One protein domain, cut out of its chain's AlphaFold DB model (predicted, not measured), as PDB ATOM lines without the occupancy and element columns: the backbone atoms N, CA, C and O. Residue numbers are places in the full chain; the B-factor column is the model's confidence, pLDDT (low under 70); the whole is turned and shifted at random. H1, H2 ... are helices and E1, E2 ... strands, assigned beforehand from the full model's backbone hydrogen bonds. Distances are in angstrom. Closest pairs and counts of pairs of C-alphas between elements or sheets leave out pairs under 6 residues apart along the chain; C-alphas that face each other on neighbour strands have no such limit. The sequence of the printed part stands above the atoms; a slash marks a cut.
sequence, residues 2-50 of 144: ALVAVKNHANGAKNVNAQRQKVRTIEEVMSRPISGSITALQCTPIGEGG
ATOM      1  N   ALA A   2      50.591 -21.139   1.305       94.38
ATOM      2  CA  ALA A   2      49.246 -20.577   1.538       94.38
ATOM      3  C   ALA A   2      48.750 -19.516   0.533       94.38
ATOM      4  O   ALA A   2      47.559 -19.451   0.239       94.38
ATOM      5  N   LEU A   3      49.655 -18.731  -0.057       95.81
ATOM      6  CA  LEU A   3      49.319 -17.790  -1.134       95.81
ATOM      7  C   LEU A   3      48.720 -18.479  -2.378       95.81
ATOM      8  O   LEU A   3      47.888 -17.887  -3.059       95.81
ATOM      9  N   VAL A   4      49.065 -19.747  -2.640       95.88
ATOM     10  CA  VAL A   4      48.408 -20.553  -3.682       95.88
ATOM     11  C   VAL A   4      46.924 -20.713  -3.375       95.88
ATOM     12  O   VAL A   4      46.095 -20.510  -4.260       95.88
ATOM     13  N   ALA A   5      46.576 -21.025  -2.124       96.75
ATOM     14  CA  ALA A   5      45.184 -21.143  -1.721       96.75
ATOM     15  C   ALA A   5      44.463 -19.797  -1.858       96.75
ATOM     16  O   ALA A   5      43.397 -19.760  -2.461       96.75
ATOM     17  N   VAL A   6      45.054 -18.687  -1.396       97.44
ATOM     18  CA  VAL A   6      44.484 -17.333  -1.572       97.44
ATOM     19  C   VAL A   6      44.140 -17.065  -3.042       97.44
ATOM     20  O   VAL A   6      42.993 -16.737  -3.356       97.44
ATOM     21  N   LYS A   7      45.094 -17.301  -3.953       96.62
ATOM     22  CA  LYS A   7      44.887 -17.171  -5.402       96.62
ATOM     23  C   LYS A   7      43.776 -18.097  -5.911       96.62
ATOM     24  O   LYS A   7      42.918 -17.676  -6.683       96.62
ATOM     25  N   ASN A   8      43.764 -19.361  -5.494       96.75
ATOM     26  CA  ASN A   8      42.753 -20.329  -5.921       96.75
ATOM     27  C   ASN A   8      41.343 -19.965  -5.417       96.75
ATOM     28  O   ASN A   8      40.398 -20.056  -6.194       96.75
ATOM     29  N   HIS A   9      41.182 -19.480  -4.180       97.69
ATOM     30  CA  HIS A   9      39.895 -18.974  -3.671       97.69
ATOM     31  C   HIS A   9      39.449 -17.711  -4.422       97.69
ATOM     32  O   HIS A   9      38.261 -17.552  -4.694       97.69
ATOM     33  N   ALA A  10      40.381 -16.832  -4.807       98.00
ATOM     34  CA  ALA A  10      40.075 -15.663  -5.634       98.00
ATOM     35  C   ALA A  10      39.612 -16.045  -7.054       98.00
ATOM     36  O   ALA A  10      38.677 -15.438  -7.577       98.00
ATOM     37  N   ASN A  11      40.219 -17.071  -7.658       97.44
ATOM     38  CA  ASN A  11      39.772 -17.628  -8.938       97.44
ATOM     39  C   ASN A  11      38.415 -18.338  -8.795       97.44
ATOM     40  O   ASN A  11      37.516 -18.108  -9.599       97.44
ATOM     41  N   GLY A  12      38.239 -19.140  -7.741       97.81
ATOM     42  CA  GLY A  12      36.984 -19.831  -7.435       97.81
ATOM     43  C   GLY A  12      35.813 -18.871  -7.230       97.81
ATOM     44  O   GLY A  12      34.722 -19.123  -7.724       97.81
ATOM     45  N   ALA A  13      36.045 -17.709  -6.612       98.25
ATOM     46  CA  ALA A  13      35.034 -16.661  -6.456       98.25
ATOM     47  C   ALA A  13      34.514 -16.068  -7.776       98.25
ATOM     48  O   ALA A  13      33.447 -15.462  -7.791       98.25
ATOM     49  N   LYS A  14      35.249 -16.243  -8.880       98.31
ATOM     50  CA  LYS A  14      34.848 -15.802 -10.225       98.31
ATOM     51  C   LYS A  14      34.219 -16.927 -11.054       98.31
ATOM     52  O   LYS A  14      33.716 -16.666 -12.141       98.31
ATOM     53  N   ASN A  15      34.262 -18.168 -10.570       98.06
ATOM     54  CA  ASN A  15      33.755 -19.339 -11.271       98.06
ATOM     55  C   ASN A  15      32.424 -19.790 -10.655       98.06
ATOM     56  O   ASN A  15      32.392 -20.330  -9.552       98.06
ATOM     57  N   VAL A  16      31.333 -19.640 -11.410       97.44
ATOM     58  CA  VAL A  16      29.975 -20.021 -10.979       97.44
ATOM     59  C   VAL A  16      29.819 -21.514 -10.677       97.44
ATOM     60  O   VAL A  16      28.905 -21.894  -9.950       97.44
ATOM     61  N   ASN A  17      30.719 -22.353 -11.197       97.25
ATOM     62  CA  ASN A  17      30.734 -23.797 -10.964       97.25
ATOM     63  C   ASN A  17      31.661 -24.208  -9.809       97.25
ATOM     64  O   ASN A  17      31.688 -25.379  -9.437       97.25
ATOM     65  N   ALA A  18      32.453 -23.292  -9.241       97.38
ATOM     66  CA  ALA A  18      33.339 -23.638  -8.135       97.38
ATOM     67  C   ALA A  18      32.529 -23.910  -6.861       97.38
ATOM     68  O   ALA A  18      31.611 -23.166  -6.523       97.38
ATOM     69  N   GLN A  19      32.917 -24.931  -6.092       96.62
ATOM     70  CA  GLN A  19      32.272 -25.233  -4.808       96.62
ATOM     71  C   GLN A  19      32.518 -24.133  -3.759       96.62
ATOM     72  O   GLN A  19      31.691 -23.889  -2.883       96.62
ATOM     73  N   ARG A  20      33.673 -23.460  -3.829       96.25
ATOM     74  CA  ARG A  20      34.029 -22.335  -2.957       96.25
ATOM     75  C   ARG A  20      34.095 -21.057  -3.791       96.25
ATOM     76  O   ARG A  20      35.067 -20.839  -4.503       96.25
ATOM     77  N   GLN A  21      33.079 -20.206  -3.649       97.62
ATOM     78  CA  GLN A  21      32.941 -18.955  -4.413       97.62
ATOM     79  C   GLN A  21      33.221 -17.697  -3.572       97.62
ATOM     80  O   GLN A  21      32.760 -16.605  -3.889       97.62
ATOM     81  N   LYS A  22      33.965 -17.833  -2.467       98.00
ATOM     82  CA  LYS A  22      34.324 -16.714  -1.584       98.00
ATOM     83  C   LYS A  22      35.827 -16.448  -1.651       98.00
ATOM     84  O   LYS A  22      36.612 -17.345  -1.358       98.00
ATOM     85  N   VAL A  23      36.201 -15.195  -1.927       98.12
ATOM     86  CA  VAL A  23      37.582 -14.702  -1.780       98.12
ATOM     87  C   VAL A  23      38.023 -14.846  -0.322       98.12
ATOM     88  O   VAL A  23      37.251 -14.541   0.592       98.12
ATOM     89  N   ARG A  24      39.256 -15.312  -0.099       97.69
ATOM     90  CA  ARG A  24      39.833 -15.509   1.238       97.69
ATOM     91  C   ARG A  24      41.098 -14.692   1.424       97.69
ATOM     92  O   ARG A  24      41.924 -14.619   0.522       97.69
ATOM     93  N   THR A  25      41.239 -14.118   2.609       98.00
ATOM     94  CA  THR A  25      42.467 -13.458   3.070       98.00
ATOM     95  C   THR A  25      43.527 -14.485   3.472       98.00
ATOM     96  O   THR A  25      43.215 -15.658   3.710       98.00
ATOM     97  N   ILE A  26      44.792 -14.061   3.561       97.44
ATOM     98  CA  ILE A  26      45.877 -14.945   4.003       97.44
ATOM     99  C   ILE A  26      45.686 -15.367   5.466       97.44
ATOM    100  O   ILE A  26      45.950 -16.518   5.806       97.44
ATOM    101  N   GLU A  27      45.141 -14.485   6.303       97.56
ATOM    102  CA  GLU A  27      44.814 -14.747   7.704       97.56
ATOM    103  C   GLU A  27      43.711 -15.803   7.833       97.56
ATOM    104  O   GLU A  27      43.837 -16.737   8.625       97.56
ATOM    105  N   GLU A  28      42.651 -15.710   7.018       97.50
ATOM    106  CA  GLU A  28      41.608 -16.742   6.968       97.50
ATOM    107  C   GLU A  28      42.204 -18.092   6.556       97.50
ATOM    108  O   GLU A  28      41.948 -19.103   7.219       97.50
ATOM    109  N   VAL A  29      43.011 -18.110   5.486       97.69
ATOM    110  CA  VAL A  29      43.663 -19.327   4.982       97.69
ATOM    111  C   VAL A  29      44.553 -19.953   6.052       97.69
ATOM    112  O   VAL A  29      44.478 -21.158   6.247       97.69
ATOM    113  N   MET A  30      45.333 -19.158   6.784       96.62
ATOM    114  CA  MET A  30      46.300 -19.636   7.781       96.62
ATOM    115  C   MET A  30      45.718 -19.881   9.182       96.62
ATOM    116  O   MET A  30      46.457 -20.234  10.095       96.62
ATOM    117  N   SER A  31      44.405 -19.723   9.360       93.75
ATOM    118  CA  SER A  31      43.752 -19.662  10.676       93.75
ATOM    119  C   SER A  31      44.001 -20.858  11.608       93.75
ATOM    120  O   SER A  31      44.377 -20.657  12.763       93.75
ATOM    121  N   ARG A  32      43.769 -22.101  11.156       94.25
ATOM    122  CA  ARG A  32      43.915 -23.310  11.993       94.25
ATOM    123  C   ARG A  32      44.532 -24.485  11.222       94.25
ATOM    124  O   ARG A  32      43.883 -25.010  10.309       94.25
ATOM    125  N   PRO A  33      45.739 -24.945  11.605       95.25
ATOM    126  CA  PRO A  33      46.348 -26.138  11.025       95.25
ATOM    127  C   PRO A  33      45.565 -27.416  11.339       95.25
ATOM    128  O   PRO A  33      44.973 -27.556  12.410       95.25
ATOM    129  N   ILE A  34      45.593 -28.349  10.391       95.81
ATOM    130  CA  ILE A  34      45.034 -29.702  10.504       95.81
ATOM    131  C   ILE A  34      46.120 -30.786  10.409       95.81
ATOM    132  O   ILE A  34      45.934 -31.868  10.952       95.81
ATOM    133  N   SER A  35      47.251 -30.499   9.753       94.44
ATOM    134  CA  SER A  35      48.432 -31.370   9.694       94.44
ATOM    135  C   SER A  35      49.670 -30.539   9.358       94.44
ATOM    136  O   SER A  35      49.696 -29.855   8.335       94.44
ATOM    137  N   GLY A  36      50.690 -30.552  10.222       92.19
ATOM    138  CA  GLY A  36      51.852 -29.671  10.076       92.19
ATOM    139  C   GLY A  36      51.433 -28.200   9.944       92.19
ATOM    140  O   GLY A  36      50.744 -27.670  10.811       92.19
ATOM    141  N   SER A  37      51.822 -27.553   8.842       91.19
ATOM    142  CA  SER A  37      51.425 -26.178   8.486       91.19
ATOM    143  C   SER A  37      50.223 -26.097   7.529       91.19
ATOM    144  O   SER A  37      49.811 -25.001   7.139       91.19
ATOM    145  N   ILE A  38      49.646 -27.238   7.138       95.50
ATOM    146  CA  ILE A  38      48.496 -27.308   6.233       95.50
ATOM    147  C   ILE A  38      47.210 -27.064   7.025       95.50
ATOM    148  O   ILE A  38      46.978 -27.659   8.077       95.50
ATOM    149  N   THR A  39      46.350 -26.201   6.492       97.38
ATOM    150  CA  THR A  39      45.029 -25.826   7.029       97.38
ATOM    151  C   THR A  39      43.905 -26.346   6.130       97.38
ATOM    152  O   THR A  39      44.120 -26.514   4.934       97.38
ATOM    153  N   ALA A  40      42.666 -26.426   6.619       96.19
ATOM    154  CA  ALA A  40      41.521 -26.867   5.804       96.19
ATOM    155  C   ALA A  40      41.282 -26.042   4.515       96.19
ATOM    156  O   ALA A  40      40.838 -26.582   3.500       96.19
ATOM    157  N   LEU A  41      41.591 -24.738   4.521       97.00
ATOM    158  CA  LEU A  41      41.455 -23.878   3.334       97.00
ATOM    159  C   LEU A  41      42.585 -24.050   2.307       97.00
ATOM    160  O   LEU A  41      42.458 -23.519   1.205       97.00
ATOM    161  N   GLN A  42      43.636 -24.797   2.652       97.38
ATOM    162  CA  GLN A  42      44.731 -25.206   1.764       97.38
ATOM    163  C   GLN A  42      44.504 -26.601   1.154       97.38
ATOM    164  O   GLN A  42      45.345 -27.048   0.375       97.38
ATOM    165  N   CYS A  43      43.389 -27.258   1.491       96.75
ATOM    166  CA  CYS A  43      42.967 -28.544   0.942       96.75
ATOM    167  C   CYS A  43      41.741 -28.368   0.038       96.75
ATOM    168  O   CYS A  43      40.884 -27.500   0.291       96.75
ATOM    169  N   THR A  44      41.634 -29.233  -0.969       95.31
ATOM    170  CA  THR A  44      40.431 -29.362  -1.797       95.31
ATOM    171  C   THR A  44      39.195 -29.678  -0.932       95.31
ATOM    172  O   THR A  44      39.305 -30.391   0.073       95.31
ATOM    173  N   PRO A  45      38.019 -29.083  -1.212       94.00
ATOM    174  CA  PRO A  45      36.789 -29.446  -0.518       94.00
ATOM    175  C   PRO A  45      36.314 -30.859  -0.889       94.00
ATOM    176  O   PRO A  45      36.607 -31.373  -1.961       94.00
ATOM    177  N   ILE A  46      35.519 -31.459  -0.004       94.38
ATOM    178  CA  ILE A  46      34.763 -32.677  -0.309       94.38
ATOM    179  C   ILE A  46      33.432 -32.248  -0.929       94.38
ATOM    180  O   ILE A  46      32.743 -31.393  -0.366       94.38
ATOM    181  N   GLY A  47      33.069 -32.824  -2.069       91.25
ATOM    182  CA  GLY A  47      31.842 -32.482  -2.778       91.25
ATOM    183  C   GLY A  47      31.501 -33.474  -3.881       91.25
ATOM    184  O   GLY A  47      32.246 -34.414  -4.147       91.25
ATOM    185  N   GLU A  48      30.361 -33.234  -4.519       94.94
ATOM    186  CA  GLU A  48      29.838 -34.017  -5.637       94.94
ATOM    187  C   GLU A  48      29.771 -33.135  -6.888       94.94
ATOM    188  O   GLU A  48      29.542 -31.926  -6.801       94.94
ATOM    189  N   GLY A  49      29.969 -33.730  -8.061       95.00
ATOM    190  CA  GLY A  49      29.941 -33.021  -9.335       95.00
ATOM    191  C   GLY A  49      30.238 -33.947 -10.510       95.00
ATOM    192  O   GLY A  49      30.590 -35.112 -10.326       95.00
ATOM    193  N   GLY A  50      30.097 -33.423 -11.726       96.50
ATOM    194  CA  GLY A  50      30.385 -34.155 -12.955       96.50
ATOM    195  C   GLY A  50      30.826 -33.222 -14.077       96.50
ATOM    196  O   GLY A  50      30.445 -32.053 -14.116       96.50
TER     197      GLY A  50
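This is residues 2 to 50 of the 144 residues of the protein "Thiolase" of Sulfitobacter sp. (strain NAS-14.1) (UniProt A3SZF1). The domain has little regular structure: an elongated shape in which H1 lies along one side, and the chain folds back through a long link to the short H2, which packs on H1. From there it passes to the small strand E1, beyond which residues 36 to 50 run back along the length as a long stretch with no named element. The printed part has 49 residues, of which 18 are in named elements, in the order H1, H2, E1; the class is mostly helix. It is compact, with a radius of gyration of the C-alphas of 11.0 A, and spans 32 by 20 by 13 A.

H1, residues 2 to 12, begins at C-alpha 2 (49.246, -20.577, 1.538) and is 15.2 A long. H2 is residues 26 to 29. E1, residues 33 to 35, ends at C-alpha 35 (48.432, -31.370, 9.694).

H1 and H2 touch; their closest C-alphas, of Val 6 and Ile 26, are 6.2 A apart. E1 is apart from both helices. E1 pairs with no named strand, but its residues 33 to 35 pair antiparallel with residues 38 to 39. In H1 every O i to N i+4 pair is within hydrogen-bond range; H2 is too short for such a pair.

The C-alphas farthest apart, of Val 16 and Gly 36, are 31.9 A apart. The link H1 to H2 is long, 13 residues, and H2 to E1 is tight. The printed part has no cut, and no printed residue is under 70 in pLDDT.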